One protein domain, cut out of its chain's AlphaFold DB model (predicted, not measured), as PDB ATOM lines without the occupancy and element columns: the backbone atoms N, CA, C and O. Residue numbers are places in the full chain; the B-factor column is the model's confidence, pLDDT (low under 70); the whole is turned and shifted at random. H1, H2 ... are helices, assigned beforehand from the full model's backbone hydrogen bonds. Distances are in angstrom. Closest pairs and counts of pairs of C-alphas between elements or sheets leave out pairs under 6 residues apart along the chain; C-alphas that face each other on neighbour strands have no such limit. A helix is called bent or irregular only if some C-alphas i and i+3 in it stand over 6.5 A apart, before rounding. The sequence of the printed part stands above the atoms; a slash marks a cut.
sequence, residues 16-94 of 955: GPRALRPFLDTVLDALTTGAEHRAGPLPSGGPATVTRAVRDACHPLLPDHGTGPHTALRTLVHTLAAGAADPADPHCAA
ATOM      1  N   GLY A  16       3.319 -33.553 -28.972       87.44
ATOM      2  CA  GLY A  16       2.623 -34.101 -30.138       87.44
ATOM      3  C   GLY A  16       3.542 -34.640 -31.240       87.44
ATOM      4  O   GLY A  16       3.410 -35.809 -31.599       87.44
ATOM      5  N   PRO A  17       4.579 -33.904 -31.688       89.38
ATOM      6  CA  PRO A  17       5.532 -34.406 -32.685       89.38
ATOM      7  C   PRO A  17       6.289 -35.684 -32.274       89.38
ATOM      8  O   PRO A  17       6.682 -36.470 -33.137       89.38
ATOM      9  N   ARG A  18       6.481 -35.924 -30.966       89.31
ATOM     10  CA  ARG A  18       7.081 -37.168 -30.444       89.31
ATOM     11  C   ARG A  18       6.078 -38.324 -30.390       89.31
ATOM     12  O   ARG A  18       6.489 -39.461 -30.592       89.31
ATOM     13  N   ALA A  19       4.797 -38.044 -30.158       89.44
ATOM     14  CA  ALA A  19       3.726 -39.038 -30.238       89.44
ATOM     15  C   ALA A  19       3.384 -39.419 -31.691       89.44
ATOM     16  O   ALA A  19       3.076 -40.573 -31.972       89.44
ATOM     17  N   LEU A  20       3.473 -38.459 -32.614       92.44
ATOM     18  CA  LEU A  20       3.094 -38.614 -34.016       92.44
ATOM     19  C   LEU A  20       4.112 -39.436 -34.828       92.44
ATOM     20  O   LEU A  20       3.709 -40.236 -35.668       92.44
ATOM     21  N   ARG A  21       5.423 -39.278 -34.575       94.00
ATOM     22  CA  ARG A  21       6.491 -39.911 -35.381       94.00
ATOM     23  C   ARG A  21       6.321 -41.430 -35.601       94.00
ATOM     24  O   ARG A  21       6.290 -41.809 -36.766       94.00
ATOM     25  N   PRO A  22       6.128 -42.288 -34.576       93.88
ATOM     26  CA  PRO A  22       6.002 -43.738 -34.790       93.88
ATOM     27  C   PRO A  22       4.818 -44.138 -35.686       93.88
ATOM     28  O   PRO A  22       4.840 -45.184 -36.341       93.88
ATOM     29  N   PHE A  23       3.769 -43.310 -35.721       95.62
ATOM     30  CA  PHE A  23       2.631 -43.498 -36.615       95.62
ATOM     31  C   PHE A  23       2.948 -43.036 -38.040       95.62
ATOM     32  O   PHE A  23       2.562 -43.728 -38.977       95.62
ATOM     33  N   LEU A  24       3.705 -41.947 -38.218       96.25
ATOM     34  CA  LEU A  24       4.203 -41.528 -39.536       96.25
ATOM     35  C   LEU A  24       5.118 -42.580 -40.160       96.25
ATOM     36  O   LEU A  24       4.942 -42.895 -41.331       96.25
ATOM     37  N   ASP A  25       6.027 -43.167 -39.378       96.81
ATOM     38  CA  ASP A  25       6.903 -44.247 -39.844       96.81
ATOM     39  C   ASP A  25       6.052 -45.428 -40.379       96.81
ATOM     40  O   ASP A  25       6.266 -45.918 -41.485       96.81
ATOM     41  N   THR A  26       4.975 -45.789 -39.663       98.00
ATOM     42  CA  THR A  26       4.020 -46.834 -40.088       98.00
ATOM     43  C   THR A  26       3.192 -46.446 -41.321       98.00
ATOM     44  O   THR A  26       2.864 -47.308 -42.136       98.00
ATOM     45  N   VAL A  27       2.830 -45.167 -41.470       98.06
ATOM     46  CA  VAL A  27       2.120 -44.645 -42.650       98.06
ATOM     47  C   VAL A  27       3.028 -44.678 -43.879       98.06
ATOM     48  O   VAL A  27       2.573 -45.081 -44.944       98.06
ATOM     49  N   LEU A  28       4.306 -44.319 -43.741       98.12
ATOM     50  CA  LEU A  28       5.285 -44.363 -44.830       98.12
ATOM     51  C   LEU A  28       5.548 -45.805 -45.294       98.12
ATOM     52  O   LEU A  28       5.462 -46.068 -46.492       98.12
ATOM     53  N   ASP A  29       5.750 -46.752 -44.368       98.38
ATOM     54  CA  ASP A  29       5.843 -48.190 -44.683       98.38
ATOM     55  C   ASP A  29       4.611 -48.689 -45.466       98.38
ATOM     56  O   ASP A  29       4.721 -49.454 -46.430       98.38
ATOM     57  N   ALA A  30       3.415 -48.265 -45.048       98.31
ATOM     58  CA  ALA A  30       2.154 -48.674 -45.656       98.31
ATOM     59  C   ALA A  30       1.946 -48.061 -47.053       98.31
ATOM     60  O   ALA A  30       1.482 -48.755 -47.956       98.31
ATOM     61  N   LEU A  31       2.332 -46.796 -47.253       97.75
ATOM     62  CA  LEU A  31       2.317 -46.137 -48.563       97.75
ATOM     63  C   LEU A  31       3.283 -46.819 -49.544       97.75
ATOM     64  O   LEU A  31       2.874 -47.132 -50.661       97.75
ATOM     65  N   THR A  32       4.522 -47.097 -49.121       97.62
ATOM     66  CA  THR A  32       5.524 -47.796 -49.946       97.62
ATOM     67  C   THR A  32       5.042 -49.192 -50.327       97.62
ATOM     68  O   THR A  32       4.886 -49.480 -51.511       97.62
ATOM     69  N   THR A  33       4.716 -50.038 -49.346       97.88
ATOM     70  CA  THR A  33       4.286 -51.423 -49.622       97.88
ATOM     71  C   THR A  33       2.973 -51.497 -50.403       97.88
ATOM     72  O   THR A  33       2.770 -52.430 -51.179       97.88
ATOM     73  N   GLY A  34       2.072 -50.522 -50.237       97.12
ATOM     74  CA  GLY A  34       0.849 -50.422 -51.033       97.12
ATOM     75  C   GLY A  34       1.128 -50.031 -52.488       97.12
ATOM     76  O   GLY A  34       0.547 -50.613 -53.399       97.12
ATOM     77  N   ALA A  35       2.060 -49.103 -52.730       95.25
ATOM     78  CA  ALA A  35       2.501 -48.752 -54.080       95.25
ATOM     79  C   ALA A  35       3.231 -49.913 -54.783       95.25
ATOM     80  O   ALA A  35       2.962 -50.185 -55.953       95.25
ATOM     81  N   GLU A  36       4.079 -50.649 -54.062       96.00
ATOM     82  CA  GLU A  36       4.719 -51.879 -54.554       96.00
ATOM     83  C   GLU A  36       3.676 -52.946 -54.937       96.00
ATOM     84  O   GLU A  36       3.782 -53.561 -55.997       96.00
ATOM     85  N   HIS A  37       2.630 -53.123 -54.122       95.50
ATOM     86  CA  HIS A  37       1.534 -54.062 -54.380       95.50
ATOM     87  C   HIS A  37       0.634 -53.631 -55.558       95.50
ATOM     88  O   HIS A  37       0.162 -54.485 -56.308       95.50
ATOM     89  N   ARG A  38       0.434 -52.321 -55.777       94.94
ATOM     90  CA  ARG A  38      -0.267 -51.794 -56.966       94.94
ATOM     91  C   ARG A  38       0.444 -52.178 -58.267       94.94
ATOM     92  O   ARG A  38      -0.227 -52.467 -59.257       94.94
ATOM     93  N   ALA A  39       1.780 -52.190 -58.250       90.44
ATOM     94  CA  ALA A  39       2.652 -52.614 -59.350       90.44
ATOM     95  C   ALA A  39       2.418 -51.888 -60.699       90.44
ATOM     96  O   ALA A  39       2.586 -52.481 -61.768       90.44
ATOM     97  N   GLY A  40       2.040 -50.604 -60.659       90.94
ATOM     98  CA  GLY A  40       1.861 -49.759 -61.845       90.94
ATOM     99  C   GLY A  40       0.976 -48.524 -61.603       90.94
ATOM    100  O   GLY A  40       0.694 -48.185 -60.448       90.94
ATOM    101  N   PRO A  41       0.474 -47.878 -62.676       92.12
ATOM    102  CA  PRO A  41      -0.302 -46.635 -62.590       92.12
ATOM    103  C   PRO A  41      -1.730 -46.814 -62.051       92.12
ATOM    104  O   PRO A  41      -2.361 -45.846 -61.626       92.12
ATOM    105  N   LEU A  42      -2.268 -48.037 -62.097       92.31
ATOM    106  CA  LEU A  42      -3.632 -48.388 -61.695       92.31
ATOM    107  C   LEU A  42      -3.654 -49.788 -61.058       92.31
ATOM    108  O   LEU A  42      -2.876 -50.647 -61.473       92.31
ATOM    109  N   PRO A  43      -4.571 -50.061 -60.111       92.62
ATOM    110  CA  PRO A  43      -4.725 -51.384 -59.515       92.62
ATOM    111  C   PRO A  43      -5.205 -52.432 -60.527       92.62
ATOM    112  O   PRO A  43      -6.086 -52.187 -61.357       92.62
ATOM    113  N   SER A  44      -4.673 -53.649 -60.402       87.38
ATOM    114  CA  SER A  44      -5.086 -54.792 -61.220       87.38
ATOM    115  C   SER A  44      -6.475 -55.341 -60.830       87.38
ATOM    116  O   SER A  44      -7.047 -55.016 -59.790       87.38
ATOM    117  N   GLY A  45      -7.070 -56.164 -61.701       86.62
ATOM    118  CA  GLY A  45      -8.353 -56.839 -61.441       86.62
ATOM    119  C   GLY A  45      -9.614 -55.959 -61.509       86.62
ATOM    120  O   GLY A  45     -10.723 -56.493 -61.428       86.62
ATOM    121  N   GLY A  46      -9.480 -54.642 -61.688       88.94
ATOM    122  CA  GLY A  46     -10.593 -53.717 -61.922       88.94
ATOM    123  C   GLY A  46     -11.508 -53.467 -60.708       88.94
ATOM    124  O   GLY A  46     -11.263 -53.987 -59.615       88.94
ATOM    125  N   PRO A  47     -12.591 -52.677 -60.879       90.69
ATOM    126  CA  PRO A  47     -13.348 -52.106 -59.762       90.69
ATOM    127  C   PRO A  47     -13.863 -53.133 -58.749       90.69
ATOM    128  O   PRO A  47     -13.699 -52.945 -57.550       90.69
ATOM    129  N   ALA A  48     -14.413 -54.263 -59.208       92.56
ATOM    130  CA  ALA A  48     -14.942 -55.301 -58.321       92.56
ATOM    131  C   ALA A  48     -13.864 -55.990 -57.461       92.56
ATOM    132  O   ALA A  48     -14.178 -56.484 -56.377       92.56
ATOM    133  N   THR A  49     -12.610 -56.020 -57.922       93.69
ATOM    134  CA  THR A  49     -11.473 -56.569 -57.168       93.69
ATOM    135  C   THR A  49     -10.994 -55.560 -56.127       93.69
ATOM    136  O   THR A  49     -10.870 -55.911 -54.957       93.69
ATOM    137  N   VAL A  50     -10.845 -54.288 -56.514       93.25
ATOM    138  CA  VAL A  50     -10.466 -53.193 -55.601       93.25
ATOM    139  C   VAL A  50     -11.511 -52.999 -54.500       93.25
ATOM    140  O   VAL A  50     -11.170 -52.992 -53.321       93.25
ATOM    141  N   THR A  51     -12.802 -52.926 -54.846       93.25
ATOM    142  CA  THR A  51     -13.894 -52.811 -53.862       93.25
ATOM    143  C   THR A  51     -13.949 -54.007 -52.910       93.25
ATOM    144  O   THR A  51     -14.348 -53.839 -51.758       93.25
ATOM    145  N   ARG A  52     -13.543 -55.206 -53.353       95.06
ATOM    146  CA  ARG A  52     -13.437 -56.379 -52.476       95.06
ATOM    147  C   ARG A  52     -12.240 -56.264 -51.537       95.06
ATOM    148  O   ARG A  52     -12.441 -56.362 -50.339       95.06
ATOM    149  N   ALA A  53     -11.045 -55.966 -52.047       93.44
ATOM    150  CA  ALA A  53      -9.852 -55.778 -51.218       93.44
ATOM    151  C   ALA A  53     -10.063 -54.701 -50.135       93.44
ATOM    152  O   ALA A  53      -9.738 -54.928 -48.972       93.44
ATOM    153  N   VAL A  54     -10.697 -53.575 -50.491       95.62
ATOM    154  CA  VAL A  54     -11.105 -52.536 -49.531       95.62
ATOM    155  C   VAL A  54     -12.125 -53.069 -48.523       95.62
ATOM    156  O   VAL A  54     -11.964 -52.838 -47.332       95.62
ATOM    157  N   ARG A  55     -13.165 -53.795 -48.956       96.12
ATOM    158  CA  ARG A  55     -14.173 -54.367 -48.045       96.12
ATOM    159  C   ARG A  55     -13.559 -55.349 -47.050       96.12
ATOM    160  O   ARG A  55     -13.870 -55.261 -45.870       96.12
ATOM    161  N   ASP A  56     -12.713 -56.253 -47.528       95.62
ATOM    162  CA  ASP A  56     -12.135 -57.336 -46.737       95.62
ATOM    163  C   ASP A  56     -11.125 -56.782 -45.713       95.62
ATOM    164  O   ASP A  56     -11.144 -57.178 -44.549       95.62
ATOM    165  N   ALA A  57     -10.312 -55.790 -46.103       94.62
ATOM    166  CA  ALA A  57      -9.423 -55.054 -45.196       94.62
ATOM    167  C   ALA A  57     -10.180 -54.192 -44.162       94.62
ATOM    168  O   ALA A  57      -9.666 -53.933 -43.073       94.62
ATOM    169  N   CYS A  58     -11.400 -53.762 -44.498       92.62
ATOM    170  CA  CYS A  58     -12.288 -52.955 -43.663       92.62
ATOM    171  C   CYS A  58     -13.405 -53.774 -42.984       92.62
ATOM    172  O   CYS A  58     -14.453 -53.200 -42.686       92.62
ATOM    173  N   HIS A  59     -13.253 -55.088 -42.763       91.62
ATOM    174  CA  HIS A  59     -14.305 -55.897 -42.132       91.62
ATOM    175  C   HIS A  59     -13.919 -56.451 -40.742       91.62
ATOM    176  O   HIS A  59     -13.054 -57.325 -40.662       91.62
ATOM    177  N   PRO A  60     -14.624 -56.068 -39.655       90.94
ATOM    178  CA  PRO A  60     -15.618 -54.992 -39.561       90.94
ATOM    179  C   PRO A  60     -14.947 -53.606 -39.535       90.94
ATOM    180  O   PRO A  60     -13.879 -53.436 -38.952       90.94
ATOM    181  N   LEU A  61     -15.596 -52.598 -40.129       90.38
ATOM    182  CA  LEU A  61     -15.052 -51.229 -40.206       90.38
ATOM    183  C   LEU A  61     -15.046 -50.540 -38.833       90.38
ATOM    184  O   LEU A  61     -14.170 -49.731 -38.537       90.38
ATOM    185  N   LEU A  62     -16.019 -50.901 -37.997       92.88
ATOM    186  CA  LEU A  62     -16.120 -50.533 -36.593       92.88
ATOM    187  C   LEU A  62     -16.138 -51.835 -35.770       92.88
ATOM    188  O   LEU A  62     -17.205 -52.423 -35.604       92.88
ATOM    189  N   PRO A  63     -14.975 -52.351 -35.329       90.44
ATOM    190  CA  PRO A  63     -14.916 -53.496 -34.425       90.44
ATOM    191  C   PRO A  63     -15.290 -53.080 -32.996       90.44
ATOM    192  O   PRO A  63     -14.928 -51.987 -32.560       90.44
ATOM    193  N   ASP A  64     -15.897 -53.989 -32.228       90.69
ATOM    194  CA  ASP A  64     -16.200 -53.774 -30.799       90.69
ATOM    195  C   ASP A  64     -14.942 -53.428 -29.977       90.69
ATOM    196  O   ASP A  64     -15.003 -52.722 -28.969       90.69
ATOM    197  N   HIS A  65     -13.780 -53.931 -30.412       91.62
ATOM    198  CA  HIS A  65     -12.464 -53.665 -29.834       91.62
ATOM    199  C   HIS A  65     -11.465 -53.299 -30.944       91.62
ATOM    200  O   HIS A  65     -11.264 -54.057 -31.892       91.62
ATOM    201  N   GLY A  66     -10.811 -52.140 -30.825       88.69
ATOM    202  CA  GLY A  66      -9.873 -51.645 -31.838       88.69
ATOM    203  C   GLY A  66      -8.617 -52.516 -31.988       88.69
ATOM    204  O   GLY A  66      -7.998 -52.913 -31.004       88.69
ATOM    205  N   THR A  67      -8.176 -52.739 -33.230       91.00
ATOM    206  CA  THR A  67      -7.029 -53.605 -33.593       91.00
ATOM    207  C   THR A  67      -5.641 -53.028 -33.255       91.00
ATOM    208  O   THR A  67      -4.615 -53.632 -33.576       91.00
ATOM    209  N   GLY A  68      -5.592 -51.866 -32.598       93.25
ATOM    210  CA  GLY A  68      -4.380 -51.102 -32.297       93.25
ATOM    211  C   GLY A  68      -3.977 -50.137 -33.427       93.25
ATOM    212  O   GLY A  68      -4.146 -50.455 -34.606       93.25
ATOM    213  N   PRO A  69      -3.421 -48.952 -33.102       93.31
ATOM    214  CA  PRO A  69      -3.229 -47.866 -34.071       93.31
ATOM    215  C   PRO A  69      -2.281 -48.234 -35.218       93.31
ATOM    216  O   PRO A  69      -2.591 -47.965 -36.374       93.31
ATOM    217  N   HIS A  70      -1.162 -48.913 -34.939       95.62
ATOM    218  CA  HIS A  70      -0.230 -49.353 -35.987       95.62
ATOM    219  C   HIS A  70      -0.841 -50.401 -36.930       95.62
ATOM    220  O   HIS A  70      -0.499 -50.431 -38.109       95.62
ATOM    221  N   THR A  71      -1.742 -51.254 -36.431       95.44
ATOM    222  CA  THR A  71      -2.455 -52.249 -37.245       95.44
ATOM    223  C   THR A  71      -3.453 -51.556 -38.162       95.44
ATOM    224  O   THR A  71      -3.405 -51.750 -39.373       95.44
ATOM    225  N   ALA A  72      -4.304 -50.692 -37.599       95.31
ATOM    226  CA  ALA A  72      -5.310 -49.943 -38.347       95.31
ATOM    227  C   ALA A  72      -4.678 -49.043 -39.423       95.31
ATOM    228  O   ALA A  72      -5.092 -49.097 -40.580       95.31
ATOM    229  N   LEU A  73      -3.629 -48.284 -39.075       96.62
ATOM    230  CA  LEU A  73      -2.883 -47.464 -40.033       96.62
ATOM    231  C   LEU A  73      -2.275 -48.317 -41.146       96.62
ATOM    232  O   LEU A  73      -2.495 -48.015 -42.315       96.62
ATOM    233  N   ARG A  74      -1.555 -49.397 -40.806       97.25
ATOM    234  CA  ARG A  74      -0.908 -50.245 -41.816       97.25
ATOM    235  C   ARG A  74      -1.927 -50.852 -42.776       97.25
ATOM    236  O   ARG A  74      -1.746 -50.723 -43.980       97.25
ATOM    237  N   THR A  75      -3.001 -51.455 -42.267       96.62
ATOM    238  CA  THR A  75      -4.032 -52.095 -43.097       96.62
ATOM    239  C   THR A  75      -4.734 -51.091 -44.011       96.62
ATOM    240  O   THR A  75      -4.792 -51.304 -45.225       96.62
ATOM    241  N   LEU A  76      -5.248 -49.986 -43.460       97.19
ATOM    242  CA  LEU A  76      -6.080 -49.051 -44.220       97.19
ATOM    243  C   LEU A  76      -5.258 -48.217 -45.211       97.19
ATOM    244  O   LEU A  76      -5.680 -48.053 -46.356       97.19
ATOM    245  N   VAL A  77      -4.067 -47.745 -44.821       98.06
ATOM    246  CA  VAL A  77      -3.200 -46.954 -45.712       98.06
ATOM    247  C   VAL A  77      -2.596 -47.822 -46.817       98.06
ATOM    248  O   VAL A  77      -2.604 -47.394 -47.969       98.06
ATOM    249  N   HIS A  78      -2.156 -49.054 -46.517       97.94
ATOM    250  CA  HIS A  78      -1.670 -49.980 -47.547       97.94
ATOM    251  C   HIS A  78      -2.768 -50.293 -48.564       97.94
ATOM    252  O   HIS A  78      -2.538 -50.203 -49.766       97.94
ATOM    253  N   THR A  79      -3.978 -50.618 -48.096       97.12
ATOM    254  CA  THR A  79      -5.094 -50.977 -48.987       97.12
ATOM    255  C   THR A  79      -5.542 -49.791 -49.842       97.12
ATOM    256  O   THR A  79      -5.824 -49.964 -51.028       97.12
ATOM    257  N   LEU A  80      -5.550 -48.574 -49.283       96.62
ATOM    258  CA  LEU A  80      -5.848 -47.359 -50.041       96.62
ATOM    259  C   LEU A  80      -4.762 -47.056 -51.085       96.62
ATOM    260  O   LEU A  80      -5.097 -46.764 -52.227       96.62
ATOM    261  N   ALA A  81      -3.478 -47.176 -50.733       96.25
ATOM    262  CA  ALA A  81      -2.368 -46.973 -51.666       96.25
ATOM    263  C   ALA A  81      -2.342 -48.031 -52.784       96.25
ATOM    264  O   ALA A  81      -2.166 -47.686 -53.953       96.25
ATOM    265  N   ALA A  82      -2.588 -49.303 -52.451       96.25
ATOM    266  CA  ALA A  82      -2.693 -50.391 -53.420       96.25
ATOM    267  C   ALA A  82      -3.886 -50.217 -54.378       96.25
ATOM    268  O   ALA A  82      -3.786 -50.571 -55.548       96.25
ATOM    269  N   GLY A  83      -5.000 -49.649 -53.897       95.00
ATOM    270  CA  GLY A  83      -6.212 -49.382 -54.679       95.00
ATOM    271  C   GLY A  83      -6.266 -48.028 -55.401       95.00
ATOM    272  O   GLY A  83      -7.230 -47.782 -56.127       95.00
ATOM    273  N   ALA A  84      -5.286 -47.142 -55.205       92.56
ATOM    274  CA  ALA A  84      -5.263 -45.803 -55.797       92.56
ATOM    275  C   ALA A  84      -4.756 -45.797 -57.251       92.56
ATOM    276  O   ALA A  84      -4.004 -46.676 -57.665       92.56
ATOM    277  N   ALA A  85      -5.120 -44.762 -58.012       92.69
ATOM    278  CA  ALA A  85      -4.377 -44.385 -59.213       92.69
ATOM    279  C   ALA A  85      -3.095 -43.634 -58.816       92.69
ATOM    280  O   ALA A  85      -3.096 -42.919 -57.812       92.69
ATOM    281  N   ASP A  86      -2.029 -43.767 -59.605       92.81
ATOM    282  CA  ASP A  86      -0.753 -43.094 -59.351       92.81
ATOM    283  C   ASP A  86      -0.431 -42.044 -60.424       92.81
ATOM    284  O   ASP A  86       0.189 -42.374 -61.434       92.81
ATOM    285  N   PRO A  87      -0.795 -40.767 -60.219       90.50
ATOM    286  CA  PRO A  87      -0.490 -39.694 -61.164       90.50
ATOM    287  C   PRO A  87       1.008 -39.314 -61.211       90.50
ATOM    288  O   PRO A  87       1.354 -38.366 -61.915       90.50
ATOM    289  N   ALA A  88       1.894 -40.002 -60.475       90.00
ATOM    290  CA  ALA A  88       3.349 -39.895 -60.616       90.00
ATOM    291  C   ALA A  88       3.978 -41.044 -61.437       90.00
ATOM    292  O   ALA A  88       5.143 -40.927 -61.829       90.00
ATOM    293  N   ASP A  89       3.245 -42.125 -61.728       91.75
ATOM    294  CA  ASP A  89       3.714 -43.209 -62.601       91.75
ATOM    295  C   ASP A  89       3.763 -42.721 -64.070       91.75
ATOM    296  O   ASP A  89       2.782 -42.154 -64.562       91.75
ATOM    297  N   PRO A  90       4.874 -42.932 -64.809       87.25
ATOM    298  CA  PRO A  90       5.049 -42.409 -66.168       87.25
ATOM    299  C   PRO A  90       4.097 -43.017 -67.212       87.25
ATOM    300  O   PRO A  90       4.006 -42.496 -68.323       87.25
ATOM    301  N   HIS A  91       3.390 -44.101 -66.887       88.50
ATOM    302  CA  HIS A  91       2.352 -44.706 -67.722       88.50
ATOM    303  C   HIS A  91       0.928 -44.335 -67.268       88.50
ATOM    304  O   HIS A  91      -0.048 -44.819 -67.850       88.50
ATOM    305  N   CYS A  92       0.766 -43.484 -66.248       88.81
ATOM    306  CA  CYS A  92      -0.548 -43.041 -65.801       88.81
ATOM    307  C   CYS A  92      -1.127 -41.963 -66.725       88.81
ATOM    308  O   CYS A  92      -0.788 -40.783 -66.636       88.81
ATOM    309  N   ALA A  93      -2.106 -42.351 -67.543       81.88
ATOM    310  CA  ALA A  93      -3.023 -41.423 -68.204       81.88
ATOM    311  C   ALA A  93      -3.997 -40.803 -67.174       81.88
ATOM    312  O   ALA A  93      -5.190 -41.115 -67.144       81.88
ATOM    313  N   ALA A  94      -3.467 -39.973 -66.270       74.62
ATOM    314  CA  ALA A  94      -4.222 -39.340 -65.194       74.62
ATOM    315  C   ALA A  94      -5.294 -38.395 -65.763       74.62
ATOM    316  O   ALA A  94      -4.996 -37.499 -66.545       74.62
TER     317      ALA A  94
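AT A GLANCE: This is residues 16 to 94 of the 955 residues of the protein "L-lysine N6-monooxygenase MbtG" of Streptomyces caniferus (UniProt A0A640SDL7). Three helices lie in a row as one flat layer, with H3 in the middle, H1 slanting along one side of it and H2 almost parallel to it on the other side. The first turns of H1, residues 16 to 21, and the loop of residues 59 to 68 stick out, and residues 84 to 94 form a tail without a named element near the link from H1 to H2. The printed part has 79 residues, with H1, H2 and H3 in that order and no named strand; the class is all helix. It is only just loose, close to compact, with a radius of gyration of the C-alphas of 14.0 A and spans of 38 by 29 by 16 A.

HOW THE PARTS SIT: H1, residues 16 to 38, has a kink of 32 degrees near residue 23 and is only just irregular: C-alphas 19 and 22 are 6.9 A apart. H1 and H2, residues 47 to 57, are apart. H1 touches H3, residues 69 to 83, with the closest C-alphas, Gly 34 and Ala 82, 4.3 A apart. Their shallow tilt of 34 degrees, the same way, is only just short of steep. H2 and H3 form a helical hairpin and touch, at a shallow tilt of 6 degrees, opposite ways; their closest C-alphas, Val 50 and Gly 83, are 5.8 A apart. In H2 and H3 every O i to N i+4 pair is within hydrogen-bond range, in H1 17 of 19.

IN THESE COORDINATES: H1 begins with C-alpha 16 at (2.623, -34.101, -30.138) and is 32.3 A long from first to last C-alpha. H2 measures 15.4 A. H3 measures 20.9 A and ends with C-alpha 83 at (-6.212, -49.382, -54.679).

THE WHOLE: The two C-alphas farthest apart, Asp 64 and Pro 90, are 42.8 A from each other. The link from H2 to H3 is long, with 11 residues, and the printed part has no cut. The mean pLDDT of the printed part is 93.2, and no printed residue is under 70.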